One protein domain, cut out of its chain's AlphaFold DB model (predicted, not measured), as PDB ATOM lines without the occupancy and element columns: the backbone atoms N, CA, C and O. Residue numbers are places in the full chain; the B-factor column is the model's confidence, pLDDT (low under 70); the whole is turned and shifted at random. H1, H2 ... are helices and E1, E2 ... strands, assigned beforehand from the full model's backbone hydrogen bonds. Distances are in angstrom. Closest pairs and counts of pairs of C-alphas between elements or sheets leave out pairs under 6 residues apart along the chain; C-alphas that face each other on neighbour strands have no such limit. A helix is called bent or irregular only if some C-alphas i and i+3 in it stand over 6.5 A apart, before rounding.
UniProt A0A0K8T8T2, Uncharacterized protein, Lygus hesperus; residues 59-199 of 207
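This is residues 59 to 199 of the 207 residues of an uncharacterized protein of Lygus hesperus (UniProt A0A0K8T8T2). A strongly twisted sheet of four strands forms the middle of the domain, with the long helix H6 packed over one face and H1 over the other, in three layers. The shorter helix H3 lies side by side with H1, while the short helices H4 and H5 make a corner toward one end of the longest axis. The printed part has 141 residues with six named helices and four named strands, in the order E1 E2 H1 E3 H2 H3 E4 H4 H5 H6. The sheet is mixed, with order E1 E4 E3 E2, and the class is mixed, helices and strands. The whole is compact, with a radius of gyration of the C-alphas of 14.4 A, and rounded, spanning 39 by 33 by 26 A.

In the sheet, E1 is residues 63 to 67, from C-alpha 63 at (8.828, -4.138, -8.558), E4 is 149 to 154, 16.1 A long, E3 is 119 to 124, 15.7 A, and E2 is 78 to 83, 16.3 A. H1 is residues 102 to 114, 17.7 A, from C-alpha 102 at (28.766, -18.024, -14.847). H6 is residues 178 to 194, 23.6 A, ending at C-alpha 194 at (15.438, -0.961, 1.844). The short helices are H2, 132 to 135; H3, 138 to 143; H4, 156 to 161; and H5, 164 to 168, which is irregular: C-alphas 164 and 167 are 7.5 A apart.

E3 is parallel to E2, with N 81 and O 121 at 2.9 A, and to E4, with N 150 and O 120 at 2.8 A. Edge strand E1 is antiparallel to E4, with N 151 and O 67 at 2.8 A. E2, H1, E3 and E3, H2 H3, E4 are strand-helix-strand units, two parallel neighbour strands with helices between, each with a right-handed crossover. H1 is on the sheet at a height of 9.7 A, over E3; its closest C-alphas to E3 are Ala 112 and Val 120, 6.0 A. H6 is on the opposite face at a height of 8.6 A, over E2; their closest C-alphas are Ala 183 and Ile 82, 6.4 A. H1 and H3 touch at a shallow tilt of 25 degrees, the same way, closest at the C-alphas of Ala 105 and Thr 140, 6.2 A. H2 is close to H3 but not clearly touching, the C-alphas of Tyr 133 and Lys 141 being 6.9 A apart. H4 and H5 touch only at the corner, closest at the C-alphas of Tyr 160 and Ser 166, 4.7 A. In H1 and H4 every O i to N i+4 pair is within hydrogen-bond range, against 12 of 13 in H6, 1 of 2 in H3 and 0 of 1 in H5, which has 1 of 2 O i to N i+3 pairs within range; H2 is too short for an i+4 pair.

The two C-alphas farthest apart are those of Pro 116 and Lys 174, 39.4 A. The printed part has no cut, and the link from E2 to H1, residues 84 to 101, is long. The mean pLDDT of the printed part is 88.6; residues 59 to 62 and 90 to 92 are under 70.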
ATOM      1  N   ASP A  59       3.284   4.394  -2.778       43.53
ATOM      2  CA  ASP A  59       2.934   3.521  -3.888       43.53
ATOM      3  C   ASP A  59       4.204   2.732  -4.211       43.53
ATOM      4  O   ASP A  59       5.122   3.282  -4.817       43.53
ATOM      5  N   GLU A  60       4.287   1.499  -3.697       56.78
ATOM      6  CA  GLU A  60       5.423   0.569  -3.791       56.78
ATOM      7  C   GLU A  60       6.289   0.824  -5.033       56.78
ATOM      8  O   GLU A  60       5.752   0.866  -6.146       56.78
ATOM      9  N   ILE A  61       7.625   0.953  -4.874       63.53
ATOM     10  CA  ILE A  61       8.527   0.935  -6.038       63.53
ATOM     11  C   ILE A  61       8.077  -0.247  -6.875       63.53
ATOM     12  O   ILE A  61       8.083  -1.375  -6.365       63.53
ATOM     13  N   PRO A  62       7.664  -0.020  -8.122       67.44
ATOM     14  CA  PRO A  62       6.838  -0.997  -8.768       67.44
ATOM     15  C   PRO A  62       7.715  -2.085  -9.350       67.44
ATOM     16  O   PRO A  62       8.193  -2.080 -10.488       67.44
ATOM     17  N   THR A  63       7.959  -3.007  -8.452       74.94
ATOM     18  CA  THR A  63       8.828  -4.138  -8.558       74.94
ATOM     19  C   THR A  63       7.930  -5.343  -8.449       74.94
ATOM     20  O   THR A  63       7.053  -5.440  -7.593       74.94
ATOM     21  N   LYS A  64       8.103  -6.265  -9.382       81.56
ATOM     22  CA  LYS A  64       7.348  -7.502  -9.386       81.56
ATOM     23  C   LYS A  64       8.251  -8.580  -8.821       81.56
ATOM     24  O   LYS A  64       9.222  -8.972  -9.467       81.56
ATOM     25  N   MET A  65       7.935  -9.080  -7.629       82.94
ATOM     26  CA  MET A  65       8.541 -10.325  -7.165       82.94
ATOM     27  C   MET A  65       8.100 -11.453  -8.096       82.94
ATOM     28  O   MET A  65       6.908 -11.682  -8.300       82.94
ATOM     29  N   ILE A  66       9.074 -12.127  -8.693       85.75
ATOM     30  CA  ILE A  66       8.843 -13.203  -9.670       85.75
ATOM     31  C   ILE A  66       9.362 -14.552  -9.174       85.75
ATOM     32  O   ILE A  66       8.895 -15.597  -9.616       85.75
ATOM     33  N   PHE A  67      10.294 -14.516  -8.228       87.62
ATOM     34  CA  PHE A  67      10.728 -15.640  -7.422       87.62
ATOM     35  C   PHE A  67      11.080 -15.082  -6.050       87.62
ATOM     36  O   PHE A  67      11.948 -14.217  -5.951       87.62
ATOM     37  N   ALA A  68      10.392 -15.532  -5.009       87.69
ATOM     38  CA  ALA A  68      10.587 -15.005  -3.670       87.69
ATOM     39  C   ALA A  68      10.713 -16.157  -2.683       87.69
ATOM     40  O   ALA A  68       9.754 -16.892  -2.450       87.69
ATOM     41  N   THR A  69      11.895 -16.276  -2.092       88.12
ATOM     42  CA  THR A  69      12.054 -16.940  -0.796       88.12
ATOM     43  C   THR A  69      11.702 -15.971   0.331       88.12
ATOM     44  O   THR A  69      11.146 -16.377   1.347       88.12
ATOM     45  N   HIS A  70      11.956 -14.676   0.114       90.44
ATOM     46  CA  HIS A  70      11.751 -13.605   1.078       90.44
ATOM     47  C   HIS A  70      11.108 -12.387   0.415       90.44
ATOM     48  O   HIS A  70      11.299 -12.128  -0.776       90.44
ATOM     49  N   ARG A  71      10.322 -11.633   1.191       88.62
ATOM     50  CA  ARG A  71       9.737 -10.369   0.732       88.62
ATOM     51  C   ARG A  71      10.780  -9.264   0.819       88.62
ATOM     52  O   ARG A  71      11.511  -9.194   1.802       88.62
ATOM     53  N   LEU A  72      10.814  -8.395  -0.187       89.25
ATOM     54  CA  LEU A  72      11.645  -7.200  -0.147       89.25
ATOM     55  C   LEU A  72      11.027  -6.185   0.826       89.25
ATOM     56  O   LEU A  72       9.978  -5.611   0.546       89.25
ATOM     57  N   THR A  73      11.666  -6.004   1.977       89.50
ATOM     58  CA  THR A  73      11.281  -5.057   3.034       89.50
ATOM     59  C   THR A  73      12.528  -4.369   3.580       89.50
ATOM     60  O   THR A  73      13.628  -4.886   3.406       89.50
ATOM     61  N   GLU A  74      12.374  -3.245   4.277       90.88
ATOM     62  CA  GLU A  74      13.485  -2.556   4.948       90.88
ATOM     63  C   GLU A  74      14.242  -3.481   5.917       90.88
ATOM     64  O   GLU A  74      13.655  -4.063   6.832       90.88
ATOM     65  N   SER A  75      15.548  -3.659   5.690       92.25
ATOM     66  CA  SER A  75      16.432  -4.458   6.537       92.25
ATOM     67  C   SER A  75      17.917  -4.219   6.234       92.25
ATOM     68  O   SER A  75      18.348  -4.246   5.084       92.25
ATOM     69  N   GLU A  76      18.745  -4.143   7.277       94.56
ATOM     70  CA  GLU A  76      20.217  -4.168   7.169       94.56
ATOM     71  C   GLU A  76      20.775  -5.525   6.687       94.56
ATOM     72  O   GLU A  76      21.962  -5.670   6.372       94.56
ATOM     73  N   ASN A  77      19.929  -6.557   6.640       96.00
ATOM     74  CA  ASN A  77      20.304  -7.882   6.154       96.00
ATOM     75  C   ASN A  77      20.090  -8.068   4.654       96.00
ATOM     76  O   ASN A  77      20.444  -9.125   4.131       96.00
ATOM     77  N   ASN A  78      19.566  -7.059   3.965       97.06
ATOM     78  CA  ASN A  78      19.414  -7.102   2.523       97.06
ATOM     79  C   ASN A  78      20.765  -6.985   1.817       97.06
ATOM     80  O   ASN A  78      21.628  -6.189   2.192       97.06
ATOM     81  N   VAL A  79      20.921  -7.764   0.755       98.00
ATOM     82  CA  VAL A  79      22.050  -7.695  -0.161       98.00
ATOM     83  C   VAL A  79      21.522  -7.643  -1.586       98.00
ATOM     84  O   VAL A  79      20.803  -8.544  -2.012       98.00
ATOM     85  N   PHE A  80      21.882  -6.600  -2.327       97.81
ATOM     86  CA  PHE A  80      21.380  -6.351  -3.673       97.81
ATOM     87  C   PHE A  80      22.446  -6.580  -4.732       97.81
ATOM     88  O   PHE A  80      23.510  -5.967  -4.690       97.81
ATOM     89  N   PHE A  81      22.092  -7.369  -5.738       98.00
ATOM     90  CA  PHE A  81      22.755  -7.402  -7.034       98.00
ATOM     91  C   PHE A  81      21.851  -6.759  -8.080       98.00
ATOM     92  O   PHE A  81      20.627  -6.884  -8.007       98.00
ATOM     93  N   ILE A  82      22.438  -6.085  -9.068       96.50
ATOM     94  CA  ILE A  82      21.686  -5.358 -10.097       96.50
ATOM     95  C   ILE A  82      22.139  -5.820 -11.475       96.50
ATOM     96  O   ILE A  82      23.319  -5.747 -11.808       96.50
ATOM     97  N   GLU A  83      21.185  -6.258 -12.290       94.56
ATOM     98  CA  GLU A  83      21.396  -6.601 -13.692       94.56
ATOM     99  C   GLU A  83      20.570  -5.641 -14.558       94.56
ATOM    100  O   GLU A  83      19.334  -5.636 -14.511       94.56
ATOM    101  N   THR A  84      21.265  -4.783 -15.309       92.31
ATOM    102  CA  THR A  84      20.672  -3.707 -16.115       92.31
ATOM    103  C   THR A  84      20.976  -3.815 -17.605       92.31
ATOM    104  O   THR A  84      20.765  -2.838 -18.325       92.31
ATOM    105  N   SER A  85      21.438  -4.964 -18.111       89.44
ATOM    106  CA  SER A  85      21.804  -5.127 -19.529       89.44
ATOM    107  C   SER A  85      20.690  -4.715 -20.497       89.44
ATOM    108  O   SER A  85      20.964  -4.186 -21.576       89.44
ATOM    109  N   CYS A  86      19.429  -4.858 -20.085       86.88
ATOM    110  CA  CYS A  86      18.271  -4.456 -20.877       86.88
ATOM    111  C   CYS A  86      17.910  -2.971 -20.815       86.88
ATOM    112  O   CYS A  86      16.925  -2.578 -21.434       86.88
ATOM    113  N   ALA A  87      18.675  -2.128 -20.120       83.56
ATOM    114  CA  ALA A  87      18.401  -0.696 -20.071       83.56
ATOM    115  C   ALA A  87      18.427  -0.071 -21.478       83.56
ATOM    116  O   ALA A  87      17.466   0.569 -21.889       83.56
ATOM    117  N   LYS A  88      19.480  -0.335 -22.259       77.00
ATOM    118  CA  LYS A  88      19.732   0.329 -23.551       77.00
ATOM    119  C   LYS A  88      18.645   0.114 -24.613       77.00
ATOM    120  O   LYS A  88      18.465   0.971 -25.469       77.00
ATOM    121  N   ASP A  89      17.955  -1.025 -24.582       71.62
ATOM    122  CA  ASP A  89      17.073  -1.481 -25.663       71.62
ATOM    123  C   ASP A  89      15.941  -2.387 -25.132       71.62
ATOM    124  O   ASP A  89      15.632  -3.420 -25.724       71.62
ATOM    125  N   SER A  90      15.324  -2.033 -23.999       65.00
ATOM    126  CA  SER A  90      14.331  -2.875 -23.301       65.00
ATOM    127  C   SER A  90      13.193  -3.386 -24.197       65.00
ATOM    128  O   SER A  90      12.763  -4.527 -24.051       65.00
ATOM    129  N   GLU A  91      12.754  -2.584 -25.170       66.00
ATOM    130  CA  GLU A  91      11.699  -2.924 -26.140       66.00
ATOM    131  C   GLU A  91      12.115  -3.993 -27.165       66.00
ATOM    132  O   GLU A  91      11.262  -4.660 -27.748       66.00
ATOM    133  N   LYS A  92      13.422  -4.186 -27.385       68.81
ATOM    134  CA  LYS A  92      13.954  -5.218 -28.292       68.81
ATOM    135  C   LYS A  92      14.155  -6.562 -27.594       68.81
ATOM    136  O   LYS A  92      14.408  -7.563 -28.266       68.81
ATOM    137  N   PHE A  93      14.055  -6.605 -26.265       72.38
ATOM    138  CA  PHE A  93      14.212  -7.842 -25.516       72.38
ATOM    139  C   PHE A  93      12.927  -8.663 -25.538       72.38
ATOM    140  O   PHE A  93      11.888  -8.283 -25.001       72.38
ATOM    141  N   VAL A  94      13.025  -9.850 -26.132       77.38
ATOM    142  CA  VAL A  94      11.966 -10.855 -26.075       77.38
ATOM    143  C   VAL A  94      11.933 -11.453 -24.661       77.38
ATOM    144  O   VAL A  94      12.973 -11.924 -24.193       77.38
ATOM    145  N   PRO A  95      10.767 -11.494 -23.982       81.69
ATOM    146  CA  PRO A  95      10.658 -12.081 -22.650       81.69
ATOM    147  C   PRO A  95      11.206 -13.512 -22.583       81.69
ATOM    148  O   PRO A  95      10.742 -14.421 -23.285       81.69
ATOM    149  N   GLY A  96      12.185 -13.718 -21.701       88.88
ATOM    150  CA  GLY A  96      13.001 -14.932 -21.657       88.88
ATOM    151  C   GLY A  96      13.080 -15.587 -20.281       88.88
ATOM    152  O   GLY A  96      12.193 -15.422 -19.436       88.88
ATOM    153  N   GLY A  97      14.129 -16.391 -20.105       91.44
ATOM    154  CA  GLY A  97      14.591 -16.844 -18.796       91.44
ATOM    155  C   GLY A  97      15.490 -15.808 -18.131       91.44
ATOM    156  O   GLY A  97      15.823 -14.784 -18.727       91.44
ATOM    157  N   LEU A  98      15.898 -16.094 -16.899       92.38
ATOM    158  CA  LEU A  98      16.922 -15.314 -16.220       92.38
ATOM    159  C   LEU A  98      18.281 -15.660 -16.849       92.38
ATOM    160  O   LEU A  98      18.677 -16.830 -16.867       92.38
ATOM    161  N   VAL A  99      18.959 -14.659 -17.415       89.81
ATOM    162  CA  VAL A  99      20.231 -14.836 -18.124       89.81
ATOM    163  C   VAL A  99      21.338 -14.210 -17.294       89.81
ATOM    164  O   VAL A  99      21.440 -12.995 -17.194       89.81
ATOM    165  N   LEU A 100      22.168 -15.063 -16.703       93.62
ATOM    166  CA  LEU A 100      23.379 -14.664 -15.999       93.62
ATOM    167  C   LEU A 100      24.554 -15.423 -16.595       93.62
ATOM    168  O   LEU A 100      24.449 -16.613 -16.902       93.62
ATOM    169  N   THR A 101      25.683 -14.743 -16.734       93.94
ATOM    170  CA  THR A 101      26.947 -15.419 -17.025       93.94
ATOM    171  C   THR A 101      27.407 -16.225 -15.802       93.94
ATOM    172  O   THR A 101      27.005 -15.920 -14.673       93.94
ATOM    173  N   PRO A 102      28.262 -17.250 -15.977       94.81
ATOM    174  CA  PRO A 102      28.766 -18.024 -14.847       94.81
ATOM    175  C   PRO A 102      29.441 -17.187 -13.745       94.81
ATOM    176  O   PRO A 102      29.147 -17.451 -12.581       94.81
ATOM    177  N   PRO A 103      30.258 -16.153 -14.048       95.44
ATOM    178  CA  PRO A 103      30.797 -15.262 -13.017       95.44
ATOM    179  C   PRO A 103      29.710 -14.530 -12.222       95.44
ATOM    180  O   PRO A 103      29.765 -14.515 -10.998       95.44
ATOM    181  N   GLN A 104      28.676 -14.019 -12.897       97.06
ATOM    182  CA  GLN A 104      27.568 -13.312 -12.244       97.06
ATOM    183  C   GLN A 104      26.755 -14.220 -11.327       97.06
ATOM    184  O   GLN A 104      26.396 -13.840 -10.214       97.06
ATOM    185  N   ALA A 105      26.492 -15.449 -11.764       97.06
ATOM    186  CA  ALA A 105      25.846 -16.430 -10.909       97.06
ATOM    187  C   ALA A 105      26.749 -16.849  -9.736       97.06
ATOM    188  O   ALA A 105      26.256 -17.031  -8.629       97.06
ATOM    189  N   CYS A 106      28.063 -16.964  -9.947       96.75
ATOM    190  CA  CYS A 106      29.018 -17.277  -8.884       96.75
ATOM    191  C   CYS A 106      29.065 -16.181  -7.812       96.75
ATOM    192  O   CYS A 106      29.041 -16.513  -6.629       96.75
ATOM    193  N   ALA A 107      29.051 -14.905  -8.206       98.06
ATOM    194  CA  ALA A 107      28.965 -13.774  -7.286       98.06
ATOM    195  C   ALA A 107      27.755 -13.920  -6.346       98.06
ATOM    196  O   ALA A 107      27.921 -14.044  -5.133       98.06
ATOM    197  N   ILE A 108      26.553 -14.068  -6.914       98.31
ATOM    198  CA  ILE A 108      25.307 -14.246  -6.151       98.31
ATOM    199  C   ILE A 108      25.363 -15.491  -5.259       98.31
ATOM    200  O   ILE A 108      25.038 -15.421  -4.073       98.31
ATOM    201  N   TYR A 109      25.770 -16.629  -5.827       97.88
ATOM    202  CA  TYR A 109      25.826 -17.897  -5.106       97.88
ATOM    203  C   TYR A 109      26.771 -17.805  -3.910       97.88
ATOM    204  O   TYR A 109      26.389 -18.172  -2.804       97.88
ATOM    205  N   SER A 110      27.986 -17.289  -4.118       97.31
ATOM    206  CA  SER A 110      29.002 -17.165  -3.072       97.31
ATOM    207  C   SER A 110      28.506 -16.314  -1.905       97.31
ATOM    208  O   SER A 110      28.617 -16.722  -0.752       97.31
ATOM    209  N   THR A 111      27.851 -15.191  -2.199       98.00
ATOM    210  CA  THR A 111      27.234 -14.335  -1.191       98.00
ATOM    211  C   THR A 111      26.161 -15.065  -0.405       98.00
ATOM    212  O   THR A 111      26.231 -15.098   0.821       98.00
ATOM    213  N   ALA A 112      25.178 -15.650  -1.088       97.75
ATOM    214  CA  ALA A 112      24.058 -16.322  -0.436       97.75
ATOM    215  C   ALA A 112      24.523 -17.513   0.412       97.75
ATOM    216  O   ALA A 112      24.049 -17.697   1.532       97.75
ATOM    217  N   TYR A 113      25.486 -18.278  -0.106       97.25
ATOM    218  CA  TYR A 113      26.057 -19.447   0.547       97.25
ATOM    219  C   TYR A 113      26.868 -19.087   1.799       97.25
ATOM    220  O   TYR A 113      26.686 -19.704   2.847       97.25
ATOM    221  N   HIS A 114      27.750 -18.085   1.718       97.38
ATOM    222  CA  HIS A 114      28.596 -17.689   2.849       97.38
ATOM    223  C   HIS A 114      27.859 -16.845   3.894       97.38
ATOM    224  O   HIS A 114      28.258 -16.831   5.056       97.38
ATOM    225  N   ASN A 115      26.747 -16.208   3.520       96.56
ATOM    226  CA  ASN A 115      25.981 -15.327   4.392       96.56
ATOM    227  C   ASN A 115      24.532 -15.823   4.567       96.56
ATOM    228  O   ASN A 115      23.596 -15.157   4.120       96.56
ATOM    229  N   PRO A 116      24.300 -16.961   5.253       95.81
ATOM    230  CA  PRO A 116      22.979 -17.599   5.333       95.81
ATOM    231  C   PRO A 116      21.910 -16.757   6.049       95.81
ATOM    232  O   PRO A 116      20.719 -17.001   5.880       95.81
ATOM    233  N   PHE A 117      22.317 -15.762   6.845       95.31
ATOM    234  CA  PHE A 117      21.407 -14.831   7.526       95.31
ATOM    235  C   PHE A 117      21.088 -13.571   6.707       95.31
ATOM    236  O   PHE A 117      20.236 -12.778   7.110       95.31
ATOM    237  N   LYS A 118      21.778 -13.357   5.581       96.56
ATOM    238  CA  LYS A 118      21.512 -12.244   4.665       96.56
ATOM    239  C   LYS A 118      20.473 -12.655   3.635       96.56
ATOM    240  O   LYS A 118      20.459 -13.801   3.197       96.56
ATOM    241  N   GLN A 119      19.643 -11.698   3.235       97.62
ATOM    242  CA  GLN A 119      18.638 -11.862   2.193       97.62
ATOM    243  C   GLN A 119      19.178 -11.314   0.883       97.62
ATOM    244  O   GLN A 119      19.403 -10.112   0.748       97.62
ATOM    245  N   VAL A 120      19.418 -12.204  -0.072       98.06
ATOM    246  CA  VAL A 120      20.066 -11.870  -1.336       98.06
ATOM    247  C   VAL A 120      19.010 -11.655  -2.406       98.06
ATOM    248  O   VAL A 120      18.263 -12.564  -2.764       98.06
ATOM    249  N   PHE A 121      18.976 -10.447  -2.948       97.88
ATOM    250  CA  PHE A 121      18.057 -10.043  -3.997       97.88
ATOM    251  C   PHE A 121      18.816  -9.759  -5.286       97.88
ATOM    252  O   PHE A 121      19.746  -8.955  -5.315       97.88
ATOM    253  N   LEU A 122      18.366 -10.370  -6.379       97.50
ATOM    254  CA  LEU A 122      18.723  -9.934  -7.721       97.50
ATOM    255  C   LEU A 122      17.636  -9.005  -8.259       97.50
ATOM    256  O   LEU A 122      16.509  -9.438  -8.513       97.50
ATOM    257  N   ILE A 123      17.994  -7.742  -8.468       95.75
ATOM    258  CA  ILE A 123      17.169  -6.763  -9.166       95.75
ATOM    259  C   ILE A 123      17.451  -6.887 -10.660       95.75
ATOM    260  O   ILE A 123      18.534  -6.549 -11.134       95.75
ATOM    261  N   TYR A 124      16.471  -7.399 -11.399       94.19
ATOM    262  CA  TYR A 124      16.610  -7.755 -12.805       94.19
ATOM    263  C   TYR A 124      15.704  -6.873 -13.664       94.19
ATOM    264  O   TYR A 124      14.485  -6.878 -13.483       94.19
ATOM    265  N   THR A 125      16.271  -6.101 -14.593       91.56
ATOM    266  CA  THR A 125      15.476  -5.136 -15.382       91.56
ATOM    267  C   THR A 125      14.983  -5.680 -16.718       91.56
ATOM    268  O   THR A 125      14.122  -5.073 -17.358       91.56
ATOM    269  N   CYS A 126      15.486  -6.835 -17.152       89.88
ATOM    270  CA  CYS A 126      15.048  -7.433 -18.403       89.88
ATOM    271  C   CYS A 126      13.630  -8.033 -18.309       89.88
ATOM    272  O   CYS A 126      13.219  -8.554 -17.262       89.88
ATOM    273  N   PRO A 127      12.872  -8.035 -19.419       88.81
ATOM    274  CA  PRO A 127      11.604  -8.744 -19.508       88.81
ATOM    275  C   PRO A 127      11.761 -10.253 -19.265       88.81
ATOM    276  O   PRO A 127      12.540 -10.937 -19.931       88.81
ATOM    277  N   LEU A 128      10.968 -10.794 -18.342       89.75
ATOM    278  CA  LEU A 128      10.911 -12.220 -18.041       89.75
ATOM    279  C   LEU A 128       9.573 -12.816 -18.463       89.75
ATOM    280  O   LEU A 128       8.518 -12.193 -18.359       89.75
ATOM    281  N   SER A 129       9.633 -14.038 -18.977       91.06
ATOM    282  CA  SER A 129       8.446 -14.790 -19.382       91.06
ATOM    283  C   SER A 129       7.792 -15.503 -18.196       91.06
ATOM    284  O   SER A 129       8.442 -15.792 -17.195       91.06
ATOM    285  N   ASN A 130       6.515 -15.873 -18.321       87.44
ATOM    286  CA  ASN A 130       5.814 -16.626 -17.269       87.44
ATOM    287  C   ASN A 130       6.488 -17.970 -16.943       87.44
ATOM    288  O   ASN A 130       6.388 -18.455 -15.823       87.44
ATOM    289  N   ASN A 131       7.200 -18.565 -17.905       90.69
ATOM    290  CA  ASN A 131       7.973 -19.790 -17.724       90.69
ATOM    291  C   ASN A 131       9.483 -19.529 -17.601       90.69
ATOM    292  O   ASN A 131      10.278 -20.382 -18.011       90.69
ATOM    293  N   PHE A 132       9.883 -18.375 -17.046       92.19
ATOM    294  CA  PHE A 132      11.285 -17.954 -16.983       92.19
ATOM    295  C   PHE A 132      12.196 -19.039 -16.406       92.19
ATOM    296  O   PHE A 132      13.224 -19.314 -17.011       92.19
ATOM    297  N   TYR A 133      11.787 -19.719 -15.324       91.31
ATOM    298  CA  TYR A 133      12.567 -20.792 -14.703       91.31
ATOM    299  C   TYR A 133      13.003 -21.839 -15.731       91.31
ATOM    300  O   TYR A 133      14.185 -22.146 -15.840       91.31
ATOM    301  N   SER A 134      12.068 -22.347 -16.544       92.50
ATOM    302  CA  SER A 134      12.362 -23.380 -17.547       92.50
ATOM    303  C   SER A 134      13.371 -22.911 -18.600       92.50
ATOM    304  O   SER A 134      14.232 -23.695 -19.003       92.50
ATOM    305  N   LYS A 135      13.301 -21.625 -18.970       93.25
ATOM    306  CA  LYS A 135      14.149 -20.969 -19.972       93.25
ATOM    307  C   LYS A 135      15.479 -20.452 -19.417       93.25
ATOM    308  O   LYS A 135      16.339 -20.068 -20.202       93.25
ATOM    309  N   SER A 136      15.648 -20.404 -18.096       93.06
ATOM    310  CA  SER A 136      16.903 -20.003 -17.459       93.06
ATOM    311  C   SER A 136      18.000 -21.042 -17.703       93.06
ATOM    312  O   SER A 136      17.730 -22.244 -17.827       93.06
ATOM    313  N   SER A 137      19.251 -20.579 -17.728       90.50
ATOM    314  CA  SER A 137      20.418 -21.459 -17.847       90.50
ATOM    315  C   SER A 137      20.529 -22.414 -16.648       90.50
ATOM    316  O   SER A 137      20.005 -22.129 -15.569       90.50
ATOM    317  N   GLY A 138      21.238 -23.538 -16.808       89.12
ATOM    318  CA  GLY A 138      21.479 -24.479 -15.704       89.12
ATOM    319  C   GLY A 138      22.188 -23.829 -14.511       89.12
ATOM    320  O   GLY A 138      21.792 -24.046 -13.371       89.12
ATOM    321  N   VAL A 139      23.162 -22.953 -14.778       89.00
ATOM    322  CA  VAL A 139      23.885 -22.206 -13.736       89.00
ATOM    323  C   VAL A 139      22.937 -21.274 -12.979       89.00
ATOM    324  O   VAL A 139      22.970 -21.203 -11.757       89.00
ATOM    325  N   THR A 140      22.043 -20.596 -13.695       91.19
ATOM    326  CA  THR A 140      21.045 -19.716 -13.084       91.19
ATOM    327  C   THR A 140      20.020 -20.492 -12.260       91.19
ATOM    328  O   THR A 140      19.571 -19.999 -11.230       91.19
ATOM    329  N   LYS A 141      19.655 -21.708 -12.686       93.44
ATOM    330  CA  LYS A 141      18.702 -22.552 -11.955       93.44
ATOM    331  C   LYS A 141      19.206 -22.939 -10.568       93.44
ATOM    332  O   LYS A 141      18.410 -22.916  -9.640       93.44
ATOM    333  N   ALA A 142      20.507 -23.196 -10.425       93.00
ATOM    334  CA  ALA A 142      21.124 -23.531  -9.140       93.00
ATOM    335  C   ALA A 142      20.980 -22.419  -8.085       93.00
ATOM    336  O   ALA A 142      21.008 -22.695  -6.890       93.00
ATOM    337  N   LEU A 143      20.794 -21.159  -8.502       96.38
ATOM    338  CA  LEU A 143      20.538 -20.066  -7.562       96.38
ATOM    339  C   LEU A 143      19.183 -20.213  -6.863       96.38
ATOM    340  O   LEU A 143      19.038 -19.794  -5.721       96.38
ATOM    341  N   PHE A 144      18.190 -20.809  -7.526       93.88
ATOM    342  CA  PHE A 144      16.847 -20.969  -6.963       93.88
ATOM    343  C   PHE A 144      16.772 -22.035  -5.866       93.88
ATOM    344  O   PHE A 144      15.781 -22.076  -5.141       93.88
ATOM    345  N   ASP A 145      17.811 -22.856  -5.717       93.50
ATOM    346  CA  ASP A 145      17.921 -23.830  -4.629       93.50
ATOM    347  C   ASP A 145      18.410 -23.178  -3.317       93.50
ATOM    348  O   ASP A 145      18.370 -23.801  -2.256       93.50
ATOM    349  N   LEU A 146      18.866 -21.919  -3.367       96.38
ATOM    350  CA  LEU A 146      19.341 -21.179  -2.200       96.38
ATOM    351  C   LEU A 146      18.153 -20.632  -1.387       96.38
ATOM    352  O   LEU A 146      17.329 -19.886  -1.927       96.38
ATOM    353  N   PRO A 147      18.069 -20.922  -0.075       96.75
ATOM    354  CA  PRO A 147      16.903 -20.574   0.739       96.75
ATOM    355  C   PRO A 147      16.757 -19.070   0.984       96.75
ATOM    356  O   PRO A 147      15.674 -18.615   1.329       96.75
ATOM    357  N   ASN A 148      17.828 -18.298   0.814       97.19
ATOM    358  CA  ASN A 148      17.898 -16.860   1.063       97.19
ATOM    359  C   ASN A 148      18.070 -16.033  -0.222       97.19
ATOM    360  O   ASN A 148      18.474 -14.874  -0.156       97.19
ATOM    361  N   PHE A 149      17.779 -16.611  -1.392       97.38
ATOM    362  CA  PHE A 149      17.855 -15.912  -2.674       97.38
ATOM    363  C   PHE A 149      16.469 -15.576  -3.229       97.38
ATOM    364  O   PHE A 149      15.569 -16.415  -3.229       97.38
ATOM    365  N   SER A 150      16.282 -14.353  -3.722       96.31
ATOM    366  CA  SER A 150      15.048 -13.889  -4.362       96.31
ATOM    367  C   SER A 150      15.349 -13.062  -5.615       96.31
ATOM    368  O   SER A 150      16.372 -12.385  -5.707       96.31
ATOM    369  N   VAL A 151      14.437 -13.089  -6.589       95.38
ATOM    370  CA  VAL A 151      14.531 -12.299  -7.822       95.38
ATOM    371  C   VAL A 151      13.365 -11.328  -7.907       95.38
ATOM    372  O   VAL A 151      12.188 -11.704  -7.829       95.38
ATOM    373  N   VAL A 152      13.714 -10.070  -8.134       93.31
ATOM    374  CA  VAL A 152      12.786  -8.957  -8.251       93.31
ATOM    375  C   VAL A 152      12.922  -8.372  -9.646       93.31
ATOM    376  O   VAL A 152      13.979  -7.871 -10.027       93.31
ATOM    377  N   GLN A 153      11.844  -8.433 -10.423       91.00
ATOM    378  CA  GLN A 153      11.808  -7.799 -11.730       91.00
ATOM    379  C   GLN A 153      11.489  -6.311 -11.566       91.00
ATOM    380  O   GLN A 153      10.443  -5.945 -11.028       91.00
ATOM    381  N   ALA A 154      12.380  -5.455 -12.056       89.31
ATOM    382  CA  ALA A 154      12.258  -4.006 -11.970       89.31
ATOM    383  C   ALA A 154      11.903  -3.403 -13.334       89.31
ATOM    384  O   ALA A 154      12.618  -3.598 -14.315       89.31
ATOM    385  N   ASN A 155      10.819  -2.626 -13.400       86.75
ATOM    386  CA  ASN A 155      10.490  -1.844 -14.590       86.75
ATOM    387  C   ASN A 155      11.051  -0.425 -14.440       86.75
ATOM    388  O   ASN A 155      10.458   0.402 -13.756       86.75
ATOM    389  N   LEU A 156      12.181  -0.145 -15.095       85.69
ATOM    390  CA  LEU A 156      12.886   1.140 -15.000       85.69
ATOM    391  C   LEU A 156      11.995   2.347 -15.330       85.69
ATOM    392  O   LEU A 156      11.964   3.310 -14.570       85.69
ATOM    393  N   THR A 157      11.226   2.281 -16.421       82.88
ATOM    394  CA  THR A 157      10.302   3.356 -16.821       82.88
ATOM    395  C   THR A 157       9.288   3.640 -15.723       82.88
ATOM    396  O   THR A 157       9.010   4.790 -15.391       82.88
ATOM    397  N   TYR A 158       8.743   2.588 -15.118       80.00
ATOM    398  CA  TYR A 158       7.739   2.742 -14.079       80.00
ATOM    399  C   TYR A 158       8.362   3.222 -12.753       80.00
ATOM    400  O   TYR A 158       7.803   4.110 -12.119       80.00
ATOM    401  N   ILE A 159       9.570   2.759 -12.400       82.19
ATOM    402  CA  ILE A 159      10.354   3.263 -11.255       82.19
ATOM    403  C   ILE A 159      10.621   4.765 -11.381       82.19
ATOM    404  O   ILE A 159      10.428   5.505 -10.417       82.19
ATOM    405  N   TYR A 160      11.050   5.247 -12.548       83.56
ATOM    406  CA  TYR A 160      11.371   6.666 -12.718       83.56
ATOM    407  C   TYR A 160      10.121   7.529 -12.843       83.56
ATOM    408  O   TYR A 160       9.991   8.507 -12.112       83.56
ATOM    409  N   SER A 161       9.163   7.157 -13.694       78.69
ATOM    410  CA  SER A 161       7.946   7.955 -13.909       78.69
ATOM    411  C   SER A 161       7.058   8.080 -12.664       78.69
ATOM    412  O   SER A 161       6.331   9.066 -12.538       78.69
ATOM    413  N   LYS A 162       7.124   7.115 -11.735       73.06
ATOM    414  CA  LYS A 162       6.358   7.112 -10.477       73.06
ATOM    415  C   LYS A 162       7.146   7.555  -9.249       73.06
ATOM    416  O   LYS A 162       6.601   7.542  -8.153       73.06
ATOM    417  N   SER A 163       8.391   7.988  -9.412       72.00
ATOM    418  CA  SER A 163       9.197   8.520  -8.314       72.00
ATOM    419  C   SER A 163       9.587   9.981  -8.575       72.00
ATOM    420  O   SER A 163       9.407  10.502  -9.681       72.00
ATOM    421  N   PRO A 164      10.176  10.687  -7.593       75.25
ATOM    422  CA  PRO A 164      10.754  12.015  -7.826       75.25
ATOM    423  C   PRO A 164      11.875  12.036  -8.871       75.25
ATOM    424  O   PRO A 164      12.324  13.119  -9.256       75.25
ATOM    425  N   LEU A 165      12.327  10.859  -9.315       80.44
ATOM    426  CA  LEU A 165      13.307  10.666 -10.376       80.44
ATOM    427  C   LEU A 165      12.689  10.762 -11.777       80.44
ATOM    428  O   LEU A 165      13.380  10.486 -12.751       80.44
ATOM    429  N   SER A 166      11.429  11.182 -11.912       79.19
ATOM    430  CA  SER A 166      10.739  11.314 -13.203       79.19
ATOM    431  C   SER A 166      11.477  12.179 -14.224       79.19
ATOM    432  O   SER A 166      11.375  11.942 -15.422       79.19
ATOM    433  N   THR A 167      12.305  13.129 -13.779       81.62
ATOM    434  CA  THR A 167      13.173  13.927 -14.663       81.62
ATOM    435  C   THR A 167      14.278  13.112 -15.343       81.62
ATOM    436  O   THR A 167      14.871  13.582 -16.309       81.62
ATOM    437  N   LEU A 168      14.594  11.925 -14.819       80.94
ATOM    438  CA  LEU A 168      15.563  10.988 -15.385       80.94
ATOM    439  C   LEU A 168      14.913   9.998 -16.362       80.94
ATOM    440  O   LEU A 168      15.636   9.308 -17.089       80.94
ATOM    441  N   ASP A 169      13.578   9.935 -16.404       78.38
ATOM    442  CA  ASP A 169      12.857   9.037 -17.300       78.38
ATOM    443  C   ASP A 169      13.189   9.356 -18.766       78.38
ATOM    444  O   ASP A 169      13.229  10.512 -19.196       78.38
ATOM    445  N   GLY A 170      13.543   8.323 -19.526       76.50
ATOM    446  CA  GLY A 170      14.067   8.430 -20.890       76.50
ATOM    447  C   GLY A 170      15.449   9.096 -21.035       76.50
ATOM    448  O   GLY A 170      16.154   8.797 -22.001       76.50
ATOM    449  N   ALA A 171      15.885   9.950 -20.103       83.44
ATOM    450  CA  ALA A 171      17.194  10.604 -20.149       83.44
ATOM    451  C   ALA A 171      18.338   9.593 -19.983       83.44
ATOM    452  O   ALA A 171      19.308   9.630 -20.740       83.44
ATOM    453  N   LEU A 172      18.192   8.641 -19.053       83.88
ATOM    454  CA  LEU A 172      19.193   7.592 -18.839       83.88
ATOM    455  C   LEU A 172      19.310   6.654 -20.045       83.88
ATOM    456  O   LEU A 172      20.422   6.273 -20.404       83.88
ATOM    457  N   GLN A 173      18.201   6.365 -20.735       81.88
ATOM    458  CA  GLN A 173      18.215   5.510 -21.929       81.88
ATOM    459  C   GLN A 173      18.897   6.157 -23.131       81.88
ATOM    460  O   GLN A 173      19.499   5.468 -23.949       81.88
ATOM    461  N   LYS A 174      18.854   7.487 -23.215       84.38
ATOM    462  CA  LYS A 174      19.542   8.261 -24.258       84.38
ATOM    463  C   LYS A 174      20.993   8.590 -23.904       84.38
ATOM    464  O   LYS A 174      21.678   9.236 -24.694       84.38
ATOM    465  N   SER A 175      21.455   8.204 -22.715       87.56
ATOM    466  CA  SER A 175      22.824   8.470 -22.286       87.56
ATOM    467  C   SER A 175      23.838   7.623 -23.064       87.56
ATOM    468  O   SER A 175      23.488   6.647 -23.725       87.56
ATOM    469  N   GLN A 176      25.120   7.988 -22.979       88.56
ATOM    470  CA  GLN A 176      26.197   7.201 -23.597       88.56
ATOM    471  C   GLN A 176      26.382   5.822 -22.936       88.56
ATOM    472  O   GLN A 176      26.822   4.890 -23.607       88.56
ATOM    473  N   TYR A 177      26.007   5.702 -21.657       89.00
ATOM    474  CA  TYR A 177      26.219   4.527 -20.801       89.00
ATOM    475  C   TYR A 177      24.921   4.156 -20.060       89.00
ATOM    476  O   TYR A 177      24.812   4.324 -18.846       89.00
ATOM    477  N   PRO A 178      23.868   3.742 -20.785       89.12
ATOM    478  CA  PRO A 178      22.549   3.527 -20.196       89.12
ATOM    479  C   PRO A 178      22.539   2.369 -19.196       89.12
ATOM    480  O   PRO A 178      21.852   2.455 -18.185       89.12
ATOM    481  N   VAL A 179      23.300   1.302 -19.434       89.50
ATOM    482  CA  VAL A 179      23.357   0.142 -18.531       89.50
ATOM    483  C   VAL A 179      23.950   0.553 -17.184       89.50
ATOM    484  O   VAL A 179      23.354   0.308 -16.133       89.50
ATOM    485  N   GLU A 180      25.079   1.250 -17.237       90.44
ATOM    486  CA  GLU A 180      25.858   1.702 -16.094       90.44
ATOM    487  C   GLU A 180      25.104   2.778 -15.309       90.44
ATOM    488  O   GLU A 180      24.909   2.637 -14.106       90.44
ATOM    489  N   HIS A 181      24.573   3.804 -15.981       90.50
ATOM    490  CA  HIS A 181      23.840   4.867 -15.293       90.50
ATOM    491  C   HIS A 181      22.558   4.367 -14.614       90.50
ATOM    492  O   HIS A 181      22.209   4.844 -13.534       90.50
ATOM    493  N   ASN A 182      21.846   3.404 -15.210       90.88
ATOM    494  CA  ASN A 182      20.694   2.797 -14.541       90.88
ATOM    495  C   ASN A 182      21.136   2.005 -13.298       90.88
ATOM    496  O   ASN A 182      20.484   2.110 -12.259       90.88
ATOM    497  N   ALA A 183      22.254   1.273 -13.362       91.75
ATOM    498  CA  ALA A 183      22.809   0.577 -12.199       91.75
ATOM    499  C   ALA A 183      23.235   1.552 -11.086       91.75
ATOM    500  O   ALA A 183      22.945   1.308  -9.915       91.75
ATOM    501  N   ASP A 184      23.853   2.682 -11.446       90.75
ATOM    502  CA  ASP A 184      24.272   3.732 -10.509       90.75
ATOM    503  C   ASP A 184      23.091   4.323  -9.731       90.75
ATOM    504  O   ASP A 184      23.163   4.511  -8.515       90.75
ATOM    505  N   ILE A 185      21.980   4.593 -10.414       89.81
ATOM    506  CA  ILE A 185      20.779   5.119  -9.763       89.81
ATOM    507  C   ILE A 185      20.111   4.044  -8.907       89.81
ATOM    508  O   ILE A 185      19.755   4.312  -7.759       89.81
ATOM    509  N   LEU A 186      19.957   2.827  -9.439       90.19
ATOM    510  CA  LEU A 186      19.300   1.743  -8.716       90.19
ATOM    511  C   LEU A 186      20.056   1.365  -7.439       90.19
ATOM    512  O   LEU A 186      19.404   1.151  -6.422       90.19
ATOM    513  N   ARG A 187      21.397   1.334  -7.436       92.75
ATOM    514  CA  ARG A 187      22.143   0.961  -6.220       92.75
ATOM    515  C   ARG A 187      21.909   1.933  -5.070       92.75
ATOM    516  O   ARG A 187      21.710   1.503  -3.939       92.75
ATOM    517  N   ILE A 188      21.880   3.233  -5.370       89.31
ATOM    518  CA  ILE A 188      21.618   4.268  -4.366       89.31
ATOM    519  C   ILE A 188      20.172   4.149  -3.891       89.31
ATOM    520  O   ILE A 188      19.917   4.163  -2.692       89.31
ATOM    521  N   LEU A 189      19.236   3.994  -4.829       88.00
ATOM    522  CA  LEU A 189      17.811   3.915  -4.538       88.00
ATOM    523  C   LEU A 189      17.460   2.715  -3.647       88.00
ATOM    524  O   LEU A 189      16.732   2.873  -2.674       88.00
ATOM    525  N   LEU A 190      17.983   1.529  -3.964       89.56
ATOM    526  CA  LEU A 190      17.688   0.294  -3.234       89.56
ATOM    527  C   LEU A 190      18.209   0.344  -1.801       89.56
ATOM    528  O   LEU A 190      17.464   0.033  -0.880       89.56
ATOM    529  N   VAL A 191      19.459   0.772  -1.604       90.56
ATOM    530  CA  VAL A 191      20.032   0.891  -0.255       90.56
ATOM    531  C   VAL A 191      19.329   1.991   0.539       90.56
ATOM    532  O   VAL A 191      19.063   1.808   1.722       90.56
ATOM    533  N   TYR A 192      18.979   3.110  -0.103       85.81
ATOM    534  CA  TYR A 192      18.243   4.189   0.554       85.81
ATOM    535  C   TYR A 192      16.862   3.740   1.047       85.81
ATOM    536  O   TYR A 192      16.465   4.107   2.148       85.81
ATOM    537  N   LEU A 193      16.142   2.951   0.244       84.44
ATOM    538  CA  LEU A 193      14.759   2.571   0.539       84.44
ATOM    539  C   LEU A 193      14.615   1.285   1.333       84.44
ATOM    540  O   LEU A 193      13.628   1.135   2.035       84.44
ATOM    541  N   PHE A 194      15.557   0.353   1.217       87.38
ATOM    542  CA  PHE A 194      15.438  -0.961   1.844       87.38
ATOM    543  C   PHE A 194      16.580  -1.279   2.811       87.38
ATOM    544  O   PHE A 194      16.575  -2.362   3.392       87.38
ATOM    545  N   GLY A 195      17.543  -0.375   3.006       89.38
ATOM    546  CA  GLY A 195      18.728  -0.624   3.828       89.38
ATOM    547  C   GLY A 195      19.636  -1.721   3.257       89.38
ATOM    548  O   GLY A 195      19.438  -2.204   2.145       89.38
ATOM    549  N   GLY A 196      20.656  -2.125   4.015       95.62
ATOM    550  CA  GLY A 196      21.537  -3.235   3.635       95.62
ATOM    551  C   GLY A 196      22.703  -2.825   2.734       95.62
ATOM    552  O   GLY A 196      23.296  -1.761   2.909       95.62
ATOM    553  N   THR A 197      23.112  -3.701   1.813       95.69
ATOM    554  CA  THR A 197      24.353  -3.532   1.034       95.69
ATOM    555  C   THR A 197      24.163  -3.874  -0.441       95.69
ATOM    556  O   THR A 197      23.467  -4.821  -0.791       95.69
ATOM    557  N   TYR A 198      24.812  -3.118  -1.324       96.94
ATOM    558  CA  TYR A 198      24.912  -3.432  -2.748       96.94
ATOM    559  C   TYR A 198      26.217  -4.181  -3.050       96.94
ATOM    560  O   TYR A 198      27.263  -3.830  -2.501       96.94
ATOM    561  N   MET A 199      26.164  -5.166  -3.948       96.75
ATOM    562  CA  MET A 199      27.336  -5.842  -4.503       96.75
ATOM    563  C   MET A 199      27.271  -5.930  -6.028       96.75
ATOM    564  O   MET A 199      26.214  -6.174  -6.615       96.75
TER     565      MET A 199